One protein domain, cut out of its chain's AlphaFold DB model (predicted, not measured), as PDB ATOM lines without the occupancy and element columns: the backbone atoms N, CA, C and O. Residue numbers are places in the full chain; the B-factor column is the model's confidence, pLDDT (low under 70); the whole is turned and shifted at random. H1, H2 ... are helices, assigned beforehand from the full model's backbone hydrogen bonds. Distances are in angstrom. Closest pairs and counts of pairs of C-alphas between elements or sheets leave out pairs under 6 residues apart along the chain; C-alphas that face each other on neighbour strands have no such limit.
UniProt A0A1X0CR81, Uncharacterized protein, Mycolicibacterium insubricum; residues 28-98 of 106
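This is residues 28 to 98 of the 106 residues of an uncharacterized protein of Mycolicibacterium insubricum (UniProt A0A1X0CR81). A long helix, H3, crosses H2 about perpendicularly and meets the short helix H1 near its last residues, 71 to 75, as a corner; H1 and H2 make a hairpin, and a long coil, residues 76 to 98, follows H3. The loop round Lys 83 and the link round Asp 55 lie at the two ends of the longest axis. The printed part has 71 residues with three named helices in the order H1, H2, H3, and no named strand; the class is all helix, with under half of the residues in named elements. It is compact, with a radius of gyration of the C-alphas of 11.1 A and spans of 32 by 21 by 18 A.

Find C-alpha 32 at (180.557, 220.210, 233.212); from there H1, residues 32 to 37, runs 8.8 A. Next comes H2, residues 40 to 53, 20.0 A long. H3, residues 61 to 75, runs 20.7 A to C-alpha 75 at (183.194, 218.663, 228.891).

H1 and H2 form a helical hairpin at a shallow tilt of 30 degrees. They only just touch, with 3 pairs of C-alphas within 8 A, the closest being those of Tyr 35 and Gln 43, 5.9 A apart. H2 touches H3 with residues 47 to 51 alone; the closest C-alphas, of Gln 47 and Leu 67, are 7.1 A apart, and the helices are about perpendicular, at 77 degrees. H3, with residues 71 to 75 alone, only just touches H1, with 3 pairs within 8 A; the closest C-alphas, of Cys 32 and Cys 75, are 5.3 A apart, and the helices are about perpendicular, at 77 degrees. In H1, H2 and H3 every O i to N i+4 pair is within hydrogen-bond range.

The C-alphas farthest apart, those of Asp 55 and Lys 83, are 33.5 A apart. The printed part has no cut; the link from H1 to H2 is tight, and that from H2 to H3 is short. The mean pLDDT of the printed part is 86.2, and residues 78 to 84 are under 70.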
ATOM      1  N   SER A  28     182.856 229.126 240.480       74.19
ATOM      2  CA  SER A  28     184.125 228.475 240.106       74.19
ATOM      3  C   SER A  28     184.130 226.967 240.397       74.19
ATOM      4  O   SER A  28     184.930 226.231 239.835       74.19
ATOM      5  N   ASN A  29     183.194 226.475 241.219       86.44
ATOM      6  CA  ASN A  29     183.010 225.046 241.490       86.44
ATOM      7  C   ASN A  29     182.057 224.347 240.503       86.44
ATOM      8  O   ASN A  29     181.696 223.191 240.737       86.44
ATOM      9  N   ALA A  30     181.628 225.027 239.436       92.19
ATOM     10  CA  ALA A  30     180.692 224.476 238.464       92.19
ATOM     11  C   ALA A  30     181.220 223.181 237.832       92.19
ATOM     12  O   ALA A  30     182.391 223.067 237.452       92.19
ATOM     13  N   THR A  31     180.332 222.198 237.699       93.94
ATOM     14  CA  THR A  31     180.612 220.969 236.955       93.94
ATOM     15  C   THR A  31     180.361 221.153 235.460       93.94
ATOM     16  O   THR A  31     179.680 222.090 235.037       93.94
ATOM     17  N   CYS A  32     180.875 220.236 234.640       92.81
ATOM     18  CA  CYS A  32     180.557 220.210 233.212       92.81
ATOM     19  C   CYS A  32     179.037 220.131 232.955       92.81
ATOM     20  O   CYS A  32     178.524 220.785 232.049       92.81
ATOM     21  N   ASP A  33     178.300 219.373 233.770       91.12
ATOM     22  CA  ASP A  33     176.841 219.266 233.690       91.12
ATOM     23  C   ASP A  33     176.134 220.570 234.100       91.12
ATOM     24  O   ASP A  33     175.111 220.913 233.506       91.12
ATOM     25  N   ASP A  34     176.661 221.316 235.077       91.25
ATOM     26  CA  ASP A  34     176.123 222.639 235.436       91.25
ATOM     27  C   ASP A  34     176.279 223.623 234.280       91.25
ATOM     28  O   ASP A  34     175.323 224.302 233.907       91.25
ATOM     29  N   TYR A  35     177.456 223.642 233.658       90.06
ATOM     30  CA  TYR A  35     177.733 224.488 232.501       90.06
ATOM     31  C   TYR A  35     176.899 224.104 231.269       90.06
ATOM     32  O   TYR A  35     176.453 224.972 230.521       90.06
ATOM     33  N   ALA A  36     176.628 222.810 231.068       88.56
ATOM     34  CA  ALA A  36     175.773 222.338 229.981       88.56
ATOM     35  C   ALA A  36     174.283 222.688 230.177       88.56
ATOM     36  O   ALA A  36     173.561 222.814 229.187       88.56
ATOM     37  N   ARG A  37     173.814 222.820 231.428       88.12
ATOM     38  CA  ARG A  37     172.452 223.295 231.756       88.12
ATOM     39  C   ARG A  37     172.316 224.808 231.734       88.12
ATOM     40  O   ARG A  37     171.203 225.298 231.567       88.12
ATOM     41  N   ALA A  38     173.413 225.510 231.986       87.06
ATOM     42  CA  ALA A  38     173.434 226.953 232.097       87.06
ATOM     43  C   ALA A  38     172.989 227.618 230.787       87.06
ATOM     44  O   ALA A  38     173.382 227.204 229.695       87.06
ATOM     45  N   ASP A  39     172.182 228.671 230.901       87.25
ATOM     46  CA  ASP A  39     171.924 229.561 229.774       87.25
ATOM     47  C   ASP A  39     173.176 230.388 229.422       87.25
ATOM     48  O   ASP A  39     174.169 230.403 230.151       87.25
ATOM     49  N   PHE A  40     173.135 231.117 228.305       84.94
ATOM     50  CA  PHE A  40     174.278 231.909 227.838       84.94
ATOM     51  C   PHE A  40     174.803 232.910 228.888       84.94
ATOM     52  O   PHE A  40     176.012 233.119 229.015       84.94
ATOM     53  N   LYS A  41     173.910 233.523 229.675       88.31
ATOM     54  CA  LYS A  41     174.300 234.475 230.723       88.31
ATOM     55  C   LYS A  41     175.010 233.747 231.861       88.31
ATOM     56  O   LYS A  41     176.069 234.194 232.294       88.31
ATOM     57  N   GLN A  42     174.449 232.632 232.318       90.50
ATOM     58  CA  GLN A  42     175.009 231.794 233.376       90.50
ATOM     59  C   GLN A  42     176.350 231.176 232.966       90.50
ATOM     60  O   GLN A  42     177.283 231.169 233.762       90.50
ATOM     61  N   GLN A  43     176.495 230.737 231.715       90.06
ATOM     62  CA  GLN A  43     177.773 230.269 231.175       90.06
ATOM     63  C   GLN A  43     178.836 231.368 231.254       90.06
ATOM     64  O   GLN A  43     179.932 231.131 231.759       90.06
ATOM     65  N   GLY A  44     178.496 232.597 230.851       91.06
ATOM     66  CA  GLY A  44     179.399 233.743 230.968       91.06
ATOM     67  C   GLY A  44     179.716 234.149 232.414       91.06
ATOM     68  O   GLY A  44     180.765 234.737 232.677       91.06
ATOM     69  N   GLU A  45     178.833 233.874 233.373       93.06
ATOM     70  CA  GLU A  45     179.107 234.056 234.806       93.06
ATOM     71  C   GLU A  45     180.067 232.984 235.337       93.06
ATOM     72  O   GLU A  45     181.056 233.330 235.981       93.06
ATOM     73  N   ILE A  46     179.850 231.713 234.978       92.69
ATOM     74  CA  ILE A  46     180.749 230.598 235.313       92.69
ATOM     75  C   ILE A  46     182.154 230.855 234.759       92.69
ATOM     76  O   ILE A  46     183.127 230.768 235.504       92.69
ATOM     77  N   GLN A  47     182.273 231.237 233.484       92.50
ATOM     78  CA  GLN A  47     183.572 231.548 232.879       92.50
ATOM     79  C   GLN A  47     184.284 232.693 233.606       92.50
ATOM     80  O   GLN A  47     185.469 232.588 233.916       92.50
ATOM     81  N   ARG A  48     183.568 233.775 233.934       92.38
ATOM     82  CA  ARG A  48     184.148 234.904 234.675       92.38
ATOM     83  C   ARG A  48     184.590 234.515 236.081       92.38
ATOM     84  O   ARG A  48     185.647 234.964 236.515       92.38
ATOM     85  N   ALA A  49     183.811 233.691 236.779       92.38
ATOM     86  CA  ALA A  49     184.172 233.184 238.099       92.38
ATOM     87  C   ALA A  49     185.422 232.294 238.044       92.38
ATOM     88  O   ALA A  49     186.318 232.459 238.866       92.38
ATOM     89  N   LEU A  50     185.510 231.408 237.048       91.81
ATOM     90  CA  LEU A  50     186.677 230.558 236.815       91.81
ATOM     91  C   LEU A  50     187.932 231.388 236.508       91.81
ATOM     92  O   LEU A  50     188.943 231.225 237.177       91.81
ATOM     93  N   LEU A  51     187.863 232.341 235.572       91.00
ATOM     94  CA  LEU A  51     188.996 233.226 235.268       91.00
ATOM     95  C   LEU A  51     189.448 234.019 236.501       91.00
ATOM     96  O   LEU A  51     190.637 234.068 236.806       91.00
ATOM     97  N   LYS A  52     188.496 234.590 237.247       90.25
ATOM     98  CA  LYS A  52     188.783 235.352 238.466       90.25
ATOM     99  C   LYS A  52     189.433 234.492 239.555       90.25
ATOM    100  O   LYS A  52     190.281 234.999 240.276       90.25
ATOM    101  N   ALA A  53     189.045 233.222 239.683       90.56
ATOM    102  CA  ALA A  53     189.623 232.301 240.663       90.56
ATOM    103  C   ALA A  53     191.102 231.973 240.388       90.56
ATOM    104  O   ALA A  53     191.809 231.585 241.313       90.56
ATOM    105  N   HIS A  54     191.563 232.174 239.149       89.44
ATOM    106  CA  HIS A  54     192.945 231.943 238.712       89.44
ATOM    107  C   HIS A  54     193.693 233.233 238.364       89.44
ATOM    108  O   HIS A  54     194.664 233.198 237.612       89.44
ATOM    109  N   ASP A  55     193.233 234.377 238.883       88.56
ATOM    110  CA  ASP A  55     193.837 235.699 238.665       88.56
ATOM    111  C   ASP A  55     194.006 236.072 237.173       88.56
ATOM    112  O   ASP A  55     194.893 236.840 236.789       88.56
ATOM    113  N   LEU A  56     193.130 235.546 236.308       87.38
ATOM    114  CA  LEU A  56     193.107 235.844 234.879       87.38
ATOM    115  C   LEU A  56     192.172 237.021 234.579       87.38
ATOM    116  O   LEU A  56     191.069 237.134 235.118       87.38
ATOM    117  N   ASP A  57     192.596 237.885 233.654       87.69
ATOM    118  CA  ASP A  57     191.788 239.017 233.203       87.69
ATOM    119  C   ASP A  57     190.484 238.539 232.542       87.69
ATOM    120  O   ASP A  57     190.498 237.888 231.494       87.69
ATOM    121  N   THR A  58     189.356 238.905 233.152       88.12
ATOM    122  CA  THR A  58     187.996 238.581 232.690       88.12
ATOM    123  C   THR A  58     187.526 239.414 231.497       88.12
ATOM    124  O   THR A  58     186.483 239.118 230.920       88.12
ATOM    125  N   THR A  59     188.250 240.481 231.151       89.06
ATOM    126  CA  THR A  59     187.966 241.337 229.987       89.06
ATOM    127  C   THR A  59     188.781 240.941 228.758       89.06
ATOM    128  O   THR A  59     188.484 241.377 227.645       89.06
ATOM    129  N   SER A  60     189.767 240.058 228.937       88.69
ATOM    130  CA  SER A  60     190.568 239.502 227.856       88.69
ATOM    131  C   SER A  60     189.739 238.540 227.005       88.69
ATOM    132  O   SER A  60     189.292 237.475 227.449       88.69
ATOM    133  N   VAL A  61     189.579 238.905 225.734       88.69
ATOM    134  CA  VAL A  61     188.935 238.059 224.722       88.69
ATOM    135  C   VAL A  61     189.701 236.743 224.553       88.69
ATOM    136  O   VAL A  61     189.074 235.688 224.491       88.69
ATOM    137  N   SER A  62     191.039 236.777 224.563       88.94
ATOM    138  CA  SER A  62     191.877 235.574 224.453       88.94
ATOM    139  C   SER A  62     191.647 234.597 225.607       88.94
ATOM    140  O   SER A  62     191.470 233.409 225.363       88.94
ATOM    141  N   ASN A  63     191.558 235.090 226.849       88.31
ATOM    142  CA  ASN A  63     191.274 234.237 228.009       88.31
ATOM    143  C   ASN A  63     189.883 233.597 227.910       88.31
ATOM    144  O   ASN A  63     189.704 232.431 228.250       88.31
ATOM    145  N   THR A  64     188.902 234.356 227.422       89.56
ATOM    146  CA  THR A  64     187.513 233.898 227.289       89.56
ATOM    147  C   THR A  64     187.373 232.822 226.209       89.56
ATOM    148  O   THR A  64     186.763 231.779 226.447       89.56
ATOM    149  N   ILE A  65     187.967 233.045 225.031       89.88
ATOM    150  CA  ILE A  65     187.979 232.070 223.927       89.88
ATOM    151  C   ILE A  65     188.729 230.806 224.348       89.88
ATOM    152  O   ILE A  65     188.229 229.699 224.157       89.88
ATOM    153  N   GLY A  66     189.888 230.979 224.979       90.38
ATOM    154  CA  GLY A  66     190.700 229.891 225.492       90.38
ATOM    155  C   GLY A  66     189.963 228.995 226.474       90.38
ATOM    156  O   GLY A  66     189.883 227.782 226.285       90.38
ATOM    157  N   LEU A  67     189.352 229.609 227.487       90.75
ATOM    158  CA  LEU A  67     188.536 228.907 228.468       90.75
ATOM    159  C   LEU A  67     187.335 228.210 227.816       90.75
ATOM    160  O   LEU A  67     187.036 227.067 228.153       90.75
ATOM    161  N   THR A  68     186.670 228.860 226.860       91.12
ATOM    162  CA  THR A  68     185.546 228.253 226.129       91.12
ATOM    163  C   THR A  68     185.990 226.989 225.392       91.12
ATOM    164  O   THR A  68     185.380 225.938 225.573       91.12
ATOM    165  N   SER A  69     187.101 227.051 224.651       90.38
ATOM    166  CA  SER A  69     187.653 225.894 223.938       90.38
ATOM    167  C   SER A  69     188.094 224.774 224.891       90.38
ATOM    168  O   SER A  69     187.863 223.593 224.626       90.38
ATOM    169  N   ALA A  70     188.660 225.127 226.047       91.38
ATOM    170  CA  ALA A  70     189.022 224.171 227.091       91.38
ATOM    171  C   ALA A  70     187.801 223.419 227.635       91.38
ATOM    172  O   ALA A  70     187.827 222.197 227.791       91.38
ATOM    173  N   ILE A  71     186.729 224.158 227.928       91.06
ATOM    174  CA  ILE A  71     185.470 223.601 228.419       91.06
ATOM    175  C   ILE A  71     184.848 222.708 227.342       91.06
ATOM    176  O   ILE A  71     184.419 221.601 227.656       91.06
ATOM    177  N   GLU A  72     184.851 223.126 226.077       89.56
ATOM    178  CA  GLU A  72     184.393 222.310 224.947       89.56
ATOM    179  C   GLU A  72     185.154 220.980 224.849       89.56
ATOM    180  O   GLU A  72     184.527 219.919 224.823       89.56
ATOM    181  N   ASP A  73     186.490 221.006 224.887       91.00
ATOM    182  CA  ASP A  73     187.328 219.801 224.812       91.00
ATOM    183  C   ASP A  73     187.082 218.845 225.992       91.00
ATOM    184  O   ASP A  73     186.879 217.632 225.817       91.00
ATOM    185  N   LYS A  74     187.067 219.391 227.217       92.31
ATOM    186  CA  LYS A  74     186.996 218.599 228.452       92.31
ATOM    187  C   LYS A  74     185.590 218.144 228.799       92.31
ATOM    188  O   LYS A  74     185.426 217.005 229.236       92.31
ATOM    189  N   CYS A  75     184.588 218.990 228.608       91.12
ATOM    190  CA  CYS A  75     183.194 218.663 228.891       91.12
ATOM    191  C   CYS A  75     182.492 218.033 227.679       91.12
ATOM    192  O   CYS A  75     181.415 217.454 227.815       91.12
ATOM    193  N   GLY A  76     183.082 218.099 226.481       86.38
ATOM    194  CA  GLY A  76     182.414 217.646 225.261       86.38
ATOM    195  C   GLY A  76     181.091 218.387 225.065       86.38
ATOM    196  O   GLY A  76     180.062 217.787 224.749       86.38
ATOM    197  N   TRP A  77     181.092 219.678 225.375       70.19
ATOM    198  CA  TRP A  77     179.941 220.530 225.154       70.19
ATOM    199  C   TRP A  77     179.952 220.946 223.686       70.19
ATOM    200  O   TRP A  77     180.895 221.572 223.223       70.19
ATOM    201  N   GLU A  78     178.917 220.561 222.946       63.25
ATOM    202  CA  GLU A  78     178.660 221.064 221.602       63.25
ATOM    203  C   GLU A  78     177.333 221.819 221.682       63.25
ATOM    204  O   GLU A  78     176.344 221.286 222.196       63.25
ATOM    205  N   HIS A  79     177.308 223.066 221.210       56.59
ATOM    206  CA  HIS A  79     176.179 224.001 221.352       56.59
ATOM    207  C   HIS A  79     174.832 223.443 220.825       56.59
ATOM    208  O   HIS A  79     173.762 223.962 221.143       56.59
ATOM    209  N   THR A  80     174.889 222.374 220.025       54.72
ATOM    210  CA  THR A  80     173.784 221.645 219.386       54.72
ATOM    211  C   THR A  80     173.267 220.439 220.189       54.72
ATOM    212  O   THR A  80     172.180 219.935 219.898       54.72
ATOM    213  N   ASN A  81     174.008 219.970 221.202       52.88
ATOM    214  CA  ASN A  81     173.772 218.700 221.904       52.88
ATOM    215  C   ASN A  81     173.229 218.849 223.339       52.88
ATOM    216  O   ASN A  81     173.095 217.861 224.060       52.88
ATOM    217  N   SER A  82     172.804 220.048 223.746       56.34
ATOM    218  CA  SER A  82     172.252 220.334 225.084       56.34
ATOM    219  C   SER A  82     170.889 219.687 225.388       56.34
ATOM    220  O   SER A  82     170.285 219.997 226.413       56.34
ATOM    221  N   LYS A  83     170.400 218.754 224.553       55.00
ATOM    222  CA  LYS A  83     169.027 218.212 224.598       55.00
ATOM    223  C   LYS A  83     168.595 217.653 225.959       55.00
ATOM    224  O   LYS A  83     167.397 217.587 226.206       55.00
ATOM    225  N   ASN A  84     169.536 217.300 226.839       66.75
ATOM    226  CA  ASN A  84     169.247 216.770 228.175       66.75
ATOM    227  C   ASN A  84     169.917 217.544 229.325       66.75
ATOM    228  O   ASN A  84     169.909 217.057 230.454       66.75
ATOM    229  N   GLY A  85     170.542 218.700 229.061       70.88
ATOM    230  CA  GLY A  85     171.260 219.449 230.100       70.88
ATOM    231  C   GLY A  85     172.405 218.647 230.735       70.88
ATOM    232  O   GLY A  85     172.578 218.656 231.955       70.88
ATOM    233  N   LYS A  86     173.132 217.880 229.916       82.56
ATOM    234  CA  LYS A  86     174.294 217.093 230.336       82.56
ATOM    235  C   LYS A  86     175.451 217.295 229.378       82.56
ATOM    236  O   LYS A  86     175.247 217.366 228.166       82.56
ATOM    237  N   ALA A  87     176.650 217.354 229.934       87.75
ATOM    238  CA  ALA A  87     177.878 217.339 229.167       87.75
ATOM    239  C   ALA A  87     178.110 215.935 228.588       87.75
ATOM    240  O   ALA A  87     177.779 214.929 229.221       87.75
ATOM    241  N   THR A  88     178.681 215.834 227.384       88.06
ATOM    242  CA  THR A  88     178.957 214.512 226.786       88.06
ATOM    243  C   THR A  88     180.178 213.836 227.416       88.06
ATOM    244  O   THR A  88     180.349 212.623 227.291       88.06
ATOM    245  N   ARG A  89     181.018 214.601 228.129       89.50
ATOM    246  CA  ARG A  89     182.204 214.134 228.853       89.50
ATOM    247  C   ARG A  89     182.282 214.791 230.228       89.50
ATOM    248  O   ARG A  89     181.871 215.930 230.410       89.50
ATOM    249  N   ASN A  90     182.843 214.068 231.198       92.00
ATOM    250  CA  ASN A  90     183.187 214.588 232.529       92.00
ATOM    251  C   ASN A  90     182.044 215.300 233.289       92.00
ATOM    252  O   ASN A  90     182.321 216.134 234.141       92.00
ATOM    253  N   GLY A  91     180.777 214.943 233.038       90.44
ATOM    254  CA  GLY A  91     179.593 215.671 233.519       90.44
ATOM    255  C   GLY A  91     179.622 216.100 234.987       90.44
ATOM    256  O   GLY A  91     179.490 217.282 235.276       90.44
ATOM    257  N   SER A  92     179.865 215.177 235.918       92.00
ATOM    258  CA  SER A  92     179.902 215.483 237.357       92.00
ATOM    259  C   SER A  92     181.235 216.041 237.865       92.00
ATOM    260  O   SER A  92     181.352 216.344 239.052       92.00
ATOM    261  N   LYS A  93     182.259 216.143 237.011       93.88
ATOM    262  CA  LYS A  93     183.557 216.694 237.404       93.88
ATOM    263  C   LYS A  93     183.508 218.213 237.366       93.88
ATOM    264  O   LYS A  93     182.888 218.794 236.473       93.88
ATOM    265  N   LYS A  94     184.189 218.841 238.324       94.88
ATOM    266  CA  LYS A  94     184.386 220.288 238.331       94.88
ATOM    267  C   LYS A  94     185.210 220.685 237.118       94.88
ATOM    268  O   LYS A  94     186.193 220.019 236.799       94.88
ATOM    269  N   ILE A  95     184.815 221.771 236.470       93.38
ATOM    270  CA  ILE A  95     185.553 222.334 235.338       93.38
ATOM    271  C   ILE A  95     186.973 222.704 235.776       93.38
ATOM    272  O   ILE A  95     187.933 222.412 235.069       93.38
ATOM    273  N   ASP A  96     187.093 223.256 236.982       92.81
ATOM    274  CA  ASP A  96     188.354 223.680 237.580       92.81
ATOM    275  C   ASP A  96     189.427 222.579 237.618       92.81
ATOM    276  O   ASP A  96     190.583 222.820 237.279       92.81
ATOM    277  N   ASP A  97     189.018 221.342 237.922       93.31
ATOM    278  CA  ASP A  97     189.908 220.180 238.030       93.31
ATOM    279  C   ASP A  97     190.389 219.656 236.660       93.31
ATOM    280  O   ASP A  97     191.297 218.825 236.584       93.31
ATOM    281  N   LEU A  98     189.740 220.066 235.565       91.62
ATOM    282  CA  LEU A  98     189.988 219.549 234.212       91.62
ATOM    283  C   LEU A  98     190.869 220.471 233.369       91.62
ATOM    284  O   LEU A  98     191.422 220.041 232.350       91.62
TER     285      LEU A  98